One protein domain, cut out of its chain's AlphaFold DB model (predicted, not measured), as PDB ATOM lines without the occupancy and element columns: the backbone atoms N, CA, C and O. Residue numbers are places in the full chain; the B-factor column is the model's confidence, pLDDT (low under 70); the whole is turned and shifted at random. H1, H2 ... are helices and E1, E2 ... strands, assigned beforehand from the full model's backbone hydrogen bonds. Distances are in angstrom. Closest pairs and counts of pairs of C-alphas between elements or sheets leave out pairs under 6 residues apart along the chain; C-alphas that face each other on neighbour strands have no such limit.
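Overview. This is residues 4 to 75 of the 83 residues of a protein of Acinetobacter ursingii (UniProt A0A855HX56). A small strand hairpin, E1 and E2, lies beside one helix of a longer helical hairpin, H1 and H2, with H2 in the middle between H1 and the strands. A long loop, residues 25 to 43, joins the two helices at one end and folds back on itself through a short antiparallel pairing of residues 34 to 35 with 41 to 42. The printed part has 72 residues, with two named helices followed by two named strands, in the order H1, H2, E1, E2; the sheet E1 - E2 is antiparallel and the class is mostly helix. It is only just compact, close to loose, with a radius of gyration of the C-alphas of 13.4 A and spans of 36 by 27 by 15 A.

Arrangement. E1, residues 66 to 68, and E2, residues 72 to 74, form an antiparallel hairpin at 164 degrees between their directions. N 66 and O 74 are 3.0 A apart and N 74 and O 66 2.8 A, both within hydrogen-bond range. The closest C-alphas of E1 and H2, residues 44 to 58, are those of Phe 66 and Ile 54, at 7.1 A. H2 and H1, residues 4 to 24, form a helical hairpin. They touch, closest at the C-alphas of Thr 53 and Ala 11, 5.7 A apart. Their lines stand at a shallow tilt of 25 degrees, opposite ways. H1 is apart from E1 and E2, and H2 is apart from E2. In H1 and H2 every O i to N i+4 pair is within hydrogen-bond range.

Along the chain. E1 spans 6.3 A, and E2, 6.5 A long, ends at C-alpha 74 (69.008, 56.878, 89.421). H2 measures 20.9 A. H1, 30.1 A long, begins at C-alpha 4 (52.158, 60.310, 95.223).

Size, cuts and confidence. The C-alphas farthest apart, those of His 27 and Asn 63, are 38.5 A apart. The printed part has no cut. The link from H1 to H2 is long, with 19 residues; that from H2 to E1 is short and that from E1 to E2 tight. Mean pLDDT of the printed part is 95.9, and no printed residue is under 70.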
ATOM      1  N   MET A   4      51.292  61.294  95.886       93.25
ATOM      2  CA  MET A   4      52.158  60.310  95.223       93.25
ATOM      3  C   MET A   4      51.342  59.175  94.612       93.25
ATOM      4  O   MET A   4      51.542  58.854  93.444       93.25
ATOM      5  N   VAL A   5      50.343  58.647  95.319       94.56
ATOM      6  CA  VAL A   5      49.453  57.604  94.781       94.56
ATOM      7  C   VAL A   5      48.717  58.081  93.523       94.56
ATOM      8  O   VAL A   5      48.613  57.343  92.543       94.56
ATOM      9  N   VAL A   6      48.236  59.330  93.505       95.50
ATOM     10  CA  VAL A   6      47.586  59.913  92.315       95.50
ATOM     11  C   VAL A   6      48.558  59.988  91.137       95.50
ATOM     12  O   VAL A   6      48.183  59.681  90.003       95.50
ATOM     13  N   MET A   7      49.798  60.407  91.386       95.88
ATOM     14  CA  MET A   7      50.812  60.523  90.340       95.88
ATOM     15  C   MET A   7      51.286  59.161  89.831       95.88
ATOM     16  O   MET A   7      51.427  59.005  88.619       95.88
ATOM     17  N   ALA A   8      51.422  58.168  90.710       96.31
ATOM     18  CA  ALA A   8      51.711  56.785  90.343       96.31
ATOM     19  C   ALA A   8      50.629  56.223  89.412       96.31
ATOM     20  O   ALA A   8      50.933  55.720  88.333       96.31
ATOM     21  N   ALA A   9      49.352  56.387  89.778       97.38
ATOM     22  CA  ALA A   9      48.231  55.921  88.963       97.38
ATOM     23  C   ALA A   9      48.199  56.590  87.577       97.38
ATOM     24  O   ALA A   9      47.936  55.931  86.572       97.38
ATOM     25  N   ARG A  10      48.507  57.893  87.503       96.88
ATOM     26  CA  ARG A  10      48.598  58.626  86.229       96.88
ATOM     27  C   ARG A  10      49.764  58.153  85.365       96.88
ATOM     28  O   ARG A  10      49.575  57.978  84.163       96.88
ATOM     29  N   ALA A  11      50.940  57.944  85.959       97.88
ATOM     30  CA  ALA A  11      52.101  57.410  85.251       97.88
ATOM     31  C   ALA A  11      51.795  56.011  84.698       97.88
ATOM     32  O   ALA A  11      51.942  55.786  83.500       97.88
ATOM     33  N   ALA A  12      51.241  55.123  85.529       98.25
ATOM     34  CA  ALA A  12      50.843  53.778  85.121       98.25
ATOM     35  C   ALA A  12      49.793  53.785  83.996       98.25
ATOM     36  O   ALA A  12      49.912  53.025  83.037       98.25
ATOM     37  N   GLN A  13      48.788  54.668  84.062       98.56
ATOM     38  CA  GLN A  13      47.781  54.794  83.003       98.56
ATOM     39  C   GLN A  13      48.408  55.203  81.663       98.56
ATOM     40  O   GLN A  13      48.070  54.633  80.625       98.56
ATOM     41  N   LEU A  14      49.310  56.185  81.677       98.50
ATOM     42  CA  LEU A  14      49.990  56.671  80.477       98.50
ATOM     43  C   LEU A  14      50.901  55.593  79.873       98.50
ATOM     44  O   LEU A  14      50.825  55.315  78.678       98.50
ATOM     45  N   VAL A  15      51.704  54.936  80.705       98.38
ATOM     46  CA  VAL A  15      52.628  53.869  80.295       98.38
ATOM     47  C   VAL A  15      51.854  52.663  79.762       98.38
ATOM     48  O   VAL A  15      52.187  52.130  78.707       98.38
ATOM     49  N   GLY A  16      50.748  52.287  80.408       98.69
ATOM     50  CA  GLY A  16      49.866  51.220  79.931       98.69
ATOM     51  C   GLY A  16      49.240  51.513  78.562       98.69
ATOM     52  O   GLY A  16      49.106  50.608  77.738       98.69
ATOM     53  N   GLN A  17      48.898  52.774  78.272       98.69
ATOM     54  CA  GLN A  17      48.419  53.173  76.943       98.69
ATOM     55  C   GLN A  17      49.510  53.033  75.877       98.69
ATOM     56  O   GLN A  17      49.232  52.548  74.780       98.69
ATOM     57  N   GLU A  18      50.742  53.432  76.188       98.50
ATOM     58  CA  GLU A  18      51.878  53.282  75.276       98.50
ATOM     59  C   GLU A  18      52.240  51.809  75.044       98.50
ATOM     60  O   GLU A  18      52.444  51.404  73.898       98.50
ATOM     61  N   LEU A  19      52.203  50.977  76.089       98.50
ATOM     62  CA  LEU A  19      52.381  49.529  75.970       98.50
ATOM     63  C   LEU A  19      51.311  48.906  75.068       98.50
ATOM     64  O   LEU A  19      51.629  48.117  74.177       98.50
ATOM     65  N   LEU A  20      50.041  49.281  75.251       98.62
ATOM     66  CA  LEU A  20      48.951  48.786  74.413       98.62
ATOM     67  C   LEU A  20      49.157  49.166  72.940       98.62
ATOM     68  O   LEU A  20      48.991  48.318  72.059       98.62
ATOM     69  N   LYS A  21      49.569  50.409  72.661       98.19
ATOM     70  CA  LYS A  21      49.902  50.856  71.298       98.19
ATOM     71  C   LYS A  21      51.063  50.055  70.711       98.19
ATOM     72  O   LYS A  21      50.970  49.628  69.556       98.19
ATOM     73  N   ALA A  22      52.128  49.830  71.481       97.94
ATOM     74  CA  ALA A  22      53.265  49.021  71.054       97.94
ATOM     75  C   ALA A  22      52.825  47.583  70.737       97.94
ATOM     76  O   ALA A  22      53.116  47.065  69.662       97.94
ATOM     77  N   HIS A  23      52.015  46.970  71.602       97.69
ATOM     78  CA  HIS A  23      51.494  45.619  71.402       97.69
ATOM     79  C   HIS A  23      50.617  45.491  70.143       97.69
ATOM     80  O   HIS A  23      50.753  44.532  69.371       97.69
ATOM     81  N   GLN A  24      49.731  46.462  69.903       98.19
ATOM     82  CA  GLN A  24      48.874  46.504  68.711       98.19
ATOM     83  C   GLN A  24      49.692  46.636  67.418       98.19
ATOM     84  O   GLN A  24      49.338  46.046  66.394       98.19
ATOM     85  N   ASN A  25      50.816  47.351  67.470       97.12
ATOM     86  CA  ASN A  25      51.692  47.597  66.325       97.12
ATOM     87  C   ASN A  25      52.948  46.712  66.307       97.12
ATOM     88  O   ASN A  25      53.838  46.952  65.496       97.12
ATOM     89  N   ARG A  26      53.019  45.666  67.142       95.31
ATOM     90  CA  ARG A  26      54.225  44.831  67.325       95.31
ATOM     91  C   ARG A  26      54.787  44.232  66.034       95.31
ATOM     92  O   ARG A  26      55.980  44.027  65.918       95.31
ATOM     93  N   HIS A  27      53.932  43.998  65.041       95.94
ATOM     94  CA  HIS A  27      54.307  43.477  63.723       95.94
ATOM     95  C   HIS A  27      55.056  44.498  62.842       95.94
ATOM     96  O   HIS A  27      55.606  44.123  61.813       95.94
ATOM     97  N   LYS A  28      55.056  45.780  63.224       96.38
ATOM     98  CA  LYS A  28      55.783  46.879  62.562       96.38
ATOM     99  C   LYS A  28      56.980  47.367  63.380       96.38
ATOM    100  O   LYS A  28      57.685  48.267  62.934       96.38
ATOM    101  N   LEU A  29      57.163  46.837  64.589       95.12
ATOM    102  CA  LEU A  29      58.202  47.250  65.521       95.12
ATOM    103  C   LEU A  29      59.346  46.242  65.480       95.12
ATOM    104  O   LEU A  29      59.137  45.052  65.692       95.12
ATOM    105  N   ASP A  30      60.560  46.737  65.270       95.88
ATOM    106  CA  ASP A  30      61.756  45.996  65.654       95.88
ATOM    107  C   ASP A  30      61.884  46.071  67.179       95.88
ATOM    108  O   ASP A  30      62.200  47.135  67.714       95.88
ATOM    109  N   LEU A  31      61.565  44.970  67.865       94.38
ATOM    110  CA  LEU A  31      61.520  44.900  69.326       94.38
ATOM    111  C   LEU A  31      62.905  44.958  69.978       94.38
ATOM    112  O   LEU A  31      62.968  45.299  71.155       94.38
ATOM    113  N   GLN A  32      63.985  44.673  69.239       95.75
ATOM    114  CA  GLN A  32      65.354  44.644  69.771       95.75
ATOM    115  C   GLN A  32      65.434  43.841  71.076       95.75
ATOM    116  O   GLN A  32      65.686  44.386  72.148       95.75
ATOM    117  N   VAL A  33      65.110  42.551  70.974       96.00
ATOM    118  CA  VAL A  33      65.101  41.634  72.116       96.00
ATOM    119  C   VAL A  33      66.537  41.319  72.528       96.00
ATOM    120  O   VAL A  33      67.343  40.909  71.693       96.00
ATOM    121  N   GLU A  34      66.836  41.478  73.811       96.12
ATOM    122  CA  GLU A  34      68.099  41.107  74.445       96.12
ATOM    123  C   GLU A  34      67.829  40.132  75.595       96.12
ATOM    124  O   GLU A  34      66.896  40.319  76.366       96.12
ATOM    125  N   GLU A  35      68.643  39.086  75.730       94.56
ATOM    126  CA  GLU A  35      68.503  38.087  76.797       94.56
ATOM    127  C   GLU A  35      69.354  38.484  78.016       94.56
ATOM    128  O   GLU A  35      70.582  38.539  77.917       94.56
ATOM    129  N   LYS A  36      68.731  38.705  79.183       88.88
ATOM    130  CA  LYS A  36      69.416  39.033  80.455       88.88
ATOM    131  C   LYS A  36      69.726  37.783  81.299       88.88
ATOM    132  O   LYS A  36      69.823  37.830  82.524       88.88
ATOM    133  N   GLY A  37      69.888  36.623  80.660       88.12
ATOM    134  CA  GLY A  37      70.167  35.363  81.355       88.12
ATOM    135  C   GLY A  37      68.981  34.902  82.209       88.12
ATOM    136  O   GLY A  37      67.925  34.590  81.673       88.12
ATOM    137  N   ILE A  38      69.154  34.824  83.533       87.88
ATOM    138  CA  ILE A  38      68.111  34.334  84.461       87.88
ATOM    139  C   ILE A  38      66.934  35.319  84.568       87.88
ATOM    140  O   ILE A  38      65.813  34.895  84.836       87.88
ATOM    141  N   GLU A  39      67.175  36.608  84.333       85.88
ATOM    142  CA  GLU A  39      66.155  37.664  84.424       85.88
ATOM    143  C   GLU A  39      65.166  37.631  83.245       85.88
ATOM    144  O   GLU A  39      64.079  38.192  83.329       85.88
ATOM    145  N   GLY A  40      65.491  36.889  82.181       91.38
ATOM    146  CA  GLY A  40      64.658  36.762  80.990       91.38
ATOM    147  C   GLY A  40      64.938  37.838  79.934       91.38
ATOM    148  O   GLY A  40      65.936  38.560  80.015       91.38
ATOM    149  N   PRO A  41      64.106  37.905  78.884       95.44
ATOM    150  CA  PRO A  41      64.311  38.834  77.787       95.44
ATOM    151  C   PRO A  41      63.840  40.248  78.141       95.44
ATOM    152  O   PRO A  41      62.767  40.430  78.710       95.44
ATOM    153  N   VAL A  42      64.592  41.246  77.686       97.00
ATOM    154  CA  VAL A  42      64.214  42.663  77.675       97.00
ATOM    155  C   VAL A  42      64.063  43.137  76.235       97.00
ATOM    156  O   VAL A  42      64.789  42.705  75.338       97.00
ATOM    157  N   THR A  43      63.125  44.043  75.983       97.38
ATOM    158  CA  THR A  43      62.947  44.679  74.676       97.38
ATOM    159  C   THR A  43      63.197  46.179  74.758       97.38
ATOM    160  O   THR A  43      63.202  46.798  75.825       97.38
ATOM    161  N   ARG A  44      63.319  46.832  73.599       97.00
ATOM    162  CA  ARG A  44      63.317  48.303  73.554       97.00
ATOM    163  C   ARG A  44      62.042  48.921  74.134       97.00
ATOM    164  O   ARG A  44      62.057  50.100  74.477       97.00
ATOM    165  N   VAL A  45      60.931  48.176  74.147       98.06
ATOM    166  CA  VAL A  45      59.651  48.660  74.668       98.06
ATOM    167  C   VAL A  45      59.732  48.757  76.187       98.06
ATOM    168  O   VAL A  45      59.347  49.792  76.714       98.06
ATOM    169  N   ASP A  46      60.313  47.769  76.867       97.94
ATOM    170  CA  ASP A  46      60.505  47.784  78.325       97.94
ATOM    171  C   ASP A  46      61.321  49.010  78.757       97.94
ATOM    172  O   ASP A  46      60.847  49.843  79.531       97.94
ATOM    173  N   ARG A  47      62.479  49.221  78.120       97.81
ATOM    174  CA  ARG A  47      63.338  50.395  78.360       97.81
ATOM    175  C   ARG A  47      62.626  51.716  78.085       97.81
ATOM    176  O   ARG A  47      62.749  52.672  78.845       97.81
ATOM    177  N   TYR A  48      61.866  51.796  76.995       98.19
ATOM    178  CA  TYR A  48      61.095  52.999  76.680       98.19
ATOM    179  C   TYR A  48      60.033  53.293  77.748       98.19
ATOM    180  O   TYR A  48      59.885  54.441  78.164       98.19
ATOM    181  N   LEU A  49      59.304  52.271  78.194       98.56
ATOM    182  CA  LEU A  49      58.229  52.415  79.172       98.56
ATOM    183  C   LEU A  49      58.760  52.755  80.568       98.56
ATOM    184  O   LEU A  49      58.168  53.599  81.245       98.56
ATOM    185  N   GLU A  50      59.886  52.172  80.981       98.56
ATOM    186  CA  GLU A  50      60.549  52.534  82.235       98.56
ATOM    187  C   GLU A  50      61.011  53.998  82.200       98.56
ATOM    188  O   GLU A  50      60.625  54.786  83.069       98.56
ATOM    189  N   GLN A  51      61.719  54.414  81.141       98.25
ATOM    190  CA  GLN A  51      62.145  55.809  80.977       98.25
ATOM    191  C   GLN A  51      60.949  56.771  80.987       98.25
ATOM    192  O   GLN A  51      60.980  57.801  81.660       98.25
ATOM    193  N   LEU A  52      59.862  56.424  80.294       98.44
ATOM    194  CA  LEU A  52      58.638  57.222  80.268       98.44
ATOM    195  C   LEU A  52      57.983  57.342  81.652       98.44
ATOM    196  O   LEU A  52      57.453  58.405  81.994       98.44
ATOM    197  N   THR A  53      58.020  56.271  82.446       98.44
ATOM    198  CA  THR A  53      57.531  56.261  83.832       98.44
ATOM    199  C   THR A  53      58.324  57.257  84.672       98.44
ATOM    200  O   THR A  53      57.738  58.161  85.279       98.44
ATOM    201  N   ILE A  54      59.655  57.153  84.635       97.25
ATOM    202  CA  ILE A  54      60.576  58.029  85.369       97.25
ATOM    203  C   ILE A  54      60.399  59.484  84.935       97.25
ATOM    204  O   ILE A  54      60.207  60.356  85.779       97.25
ATOM    205  N   ASP A  55      60.381  59.762  83.631       96.81
ATOM    206  CA  ASP A  55      60.203  61.114  83.091       96.81
ATOM    207  C   ASP A  55      58.861  61.723  83.503       96.81
ATOM    208  O   ASP A  55      58.747  62.932  83.729       96.81
ATOM    209  N   THR A  56      57.820  60.897  83.608       97.12
ATOM    210  CA  THR A  56      56.492  61.340  84.035       97.12
ATOM    211  C   THR A  56      56.479  61.699  85.516       97.12
ATOM    212  O   THR A  56      55.992  62.774  85.870       97.12
ATOM    213  N   LEU A  57      57.045  60.851  86.375       96.44
ATOM    214  CA  LEU A  57      57.116  61.098  87.816       96.44
ATOM    215  C   LEU A  57      58.065  62.257  88.150       96.44
ATOM    216  O   LEU A  57      57.713  63.134  88.942       96.44
ATOM    217  N   ARG A  58      59.220  62.347  87.481       94.75
ATOM    218  CA  ARG A  58      60.244  63.385  87.694       94.75
ATOM    219  C   ARG A  58      59.741  64.803  87.417       94.75
ATOM    220  O   ARG A  58      60.266  65.759  87.987       94.75
ATOM    221  N   LYS A  59      58.684  64.972  86.610       93.94
ATOM    222  CA  LYS A  59      58.005  66.274  86.432       93.94
ATOM    223  C   LYS A  59      57.455  66.823  87.751       93.94
ATOM    224  O   LYS A  59      57.526  68.032  87.974       93.94
ATOM    225  N   SER A  60      56.932  65.945  88.605       93.38
ATOM    226  CA  SER A  60      56.371  66.285  89.918       93.38
ATOM    227  C   SER A  60      57.363  66.070  91.064       93.38
ATOM    228  O   SER A  60      57.283  66.773  92.065       93.38
ATOM    229  N   TYR A  61      58.321  65.157  90.892       93.81
ATOM    230  CA  TYR A  61      59.243  64.692  91.928       93.81
ATOM    231  C   TYR A  61      60.704  64.830  91.480       93.81
ATOM    232  O   TYR A  61      61.416  63.853  91.276       93.81
ATOM    233  N   LYS A  62      61.153  66.074  91.275       92.94
ATOM    234  CA  LYS A  62      62.450  66.387  90.637       92.94
ATOM    235  C   LYS A  62      63.685  65.899  91.400       92.94
ATOM    236  O   LYS A  62      64.736  65.741  90.789       92.94
ATOM    237  N   ASN A  63      63.558  65.733  92.711       94.12
ATOM    238  CA  ASN A  63      64.651  65.392  93.618       94.12
ATOM    239  C   ASN A  63      64.620  63.930  94.075       94.12
ATOM    240  O   ASN A  63      65.518  63.516  94.795       94.12
ATOM    241  N   HIS A  64      63.593  63.171  93.705       95.06
ATOM    242  CA  HIS A  64      63.441  61.795  94.159       95.06
ATOM    243  C   HIS A  64      64.420  60.875  93.423       95.06
ATOM    244  O   HIS A  64      64.769  61.145  92.267       95.06
ATOM    245  N   SER A  65      64.831  59.795  94.083       95.94
ATOM    246  CA  SER A  65      65.555  58.704  93.428       95.94
ATOM    247  C   SER A  65      64.576  57.754  92.742       95.94
ATOM    248  O   SER A  65      63.407  57.680  93.122       95.94
ATOM    249  N   PHE A  66      65.058  57.030  91.734       96.25
ATOM    250  CA  PHE A  66      64.285  56.011  91.021       96.25
ATOM    251  C   PHE A  66      65.107  54.730  90.924       96.25
ATOM    252  O   PHE A  66      66.226  54.778  90.414       96.25
ATOM    253  N   LEU A  67      64.573  53.603  91.385       96.69
ATOM    254  CA  LEU A  67      65.179  52.287  91.216       96.69
ATOM    255  C   LEU A  67      64.345  51.470  90.228       96.69
ATOM    256  O   LEU A  67      63.270  50.981  90.559       96.69
ATOM    257  N   GLY A  68      64.855  51.332  89.008       95.81
ATOM    258  CA  GLY A  68      64.206  50.568  87.947       95.81
ATOM    259  C   GLY A  68      64.955  49.286  87.587       95.81
ATOM    260  O   GLY A  68      66.124  49.117  87.937       95.81
ATOM    261  N   GLU A  69      64.274  48.376  86.894       94.81
ATOM    262  CA  GLU A  69      64.830  47.084  86.476       94.81
ATOM    263  C   GLU A  69      65.842  47.249  85.337       94.81
ATOM    264  O   GLU A  69      66.881  46.585  85.320       94.81
ATOM    265  N   GLU A  70      65.564  48.159  84.399       94.94
ATOM    266  CA  GLU A  70      66.366  48.320  83.189       94.94
ATOM    267  C   GLU A  70      67.423  49.418  83.283       94.94
ATOM    268  O   GLU A  70      68.451  49.337  82.607       94.94
ATOM    269  N   PHE A  71      67.207  50.434  84.122       94.88
ATOM    270  CA  PHE A  71      68.166  51.528  84.318       94.88
ATOM    271  C   PHE A  71      68.827  51.541  85.700       94.88
ATOM    272  O   PHE A  71      69.693  52.382  85.948       94.88
ATOM    273  N   GLY A  72      68.458  50.616  86.590       95.38
ATOM    274  CA  GLY A  72      69.000  50.552  87.943       95.38
ATOM    275  C   GLY A  72      68.682  51.801  88.768       95.38
ATOM    276  O   GLY A  72      67.662  52.465  88.565       95.38
ATOM    277  N   LEU A  73      69.563  52.113  89.725       96.12
ATOM    278  CA  LEU A  73      69.410  53.276  90.596       96.12
ATOM    279  C   LEU A  73      69.784  54.572  89.867       96.12
ATOM    280  O   LEU A  73      70.921  54.775  89.446       96.12
ATOM    281  N   GLN A  74      68.831  55.492  89.822       94.56
ATOM    282  CA  GLN A  74      69.008  56.878  89.421       94.56
ATOM    283  C   GLN A  74      68.869  57.756  90.657       94.56
ATOM    284  O   GLN A  74      67.757  58.078  91.078       94.56
ATOM    285  N   GLU A  75      70.008  58.119  91.242       93.56
ATOM    286  CA  GLU A  75      70.046  58.903  92.475       93.56
ATOM    287  C   GLU A  75      69.414  60.288  92.297       93.56
ATOM    288  O   GLU A  75      69.707  61.033  91.352       93.56
TER     289      GLU A  75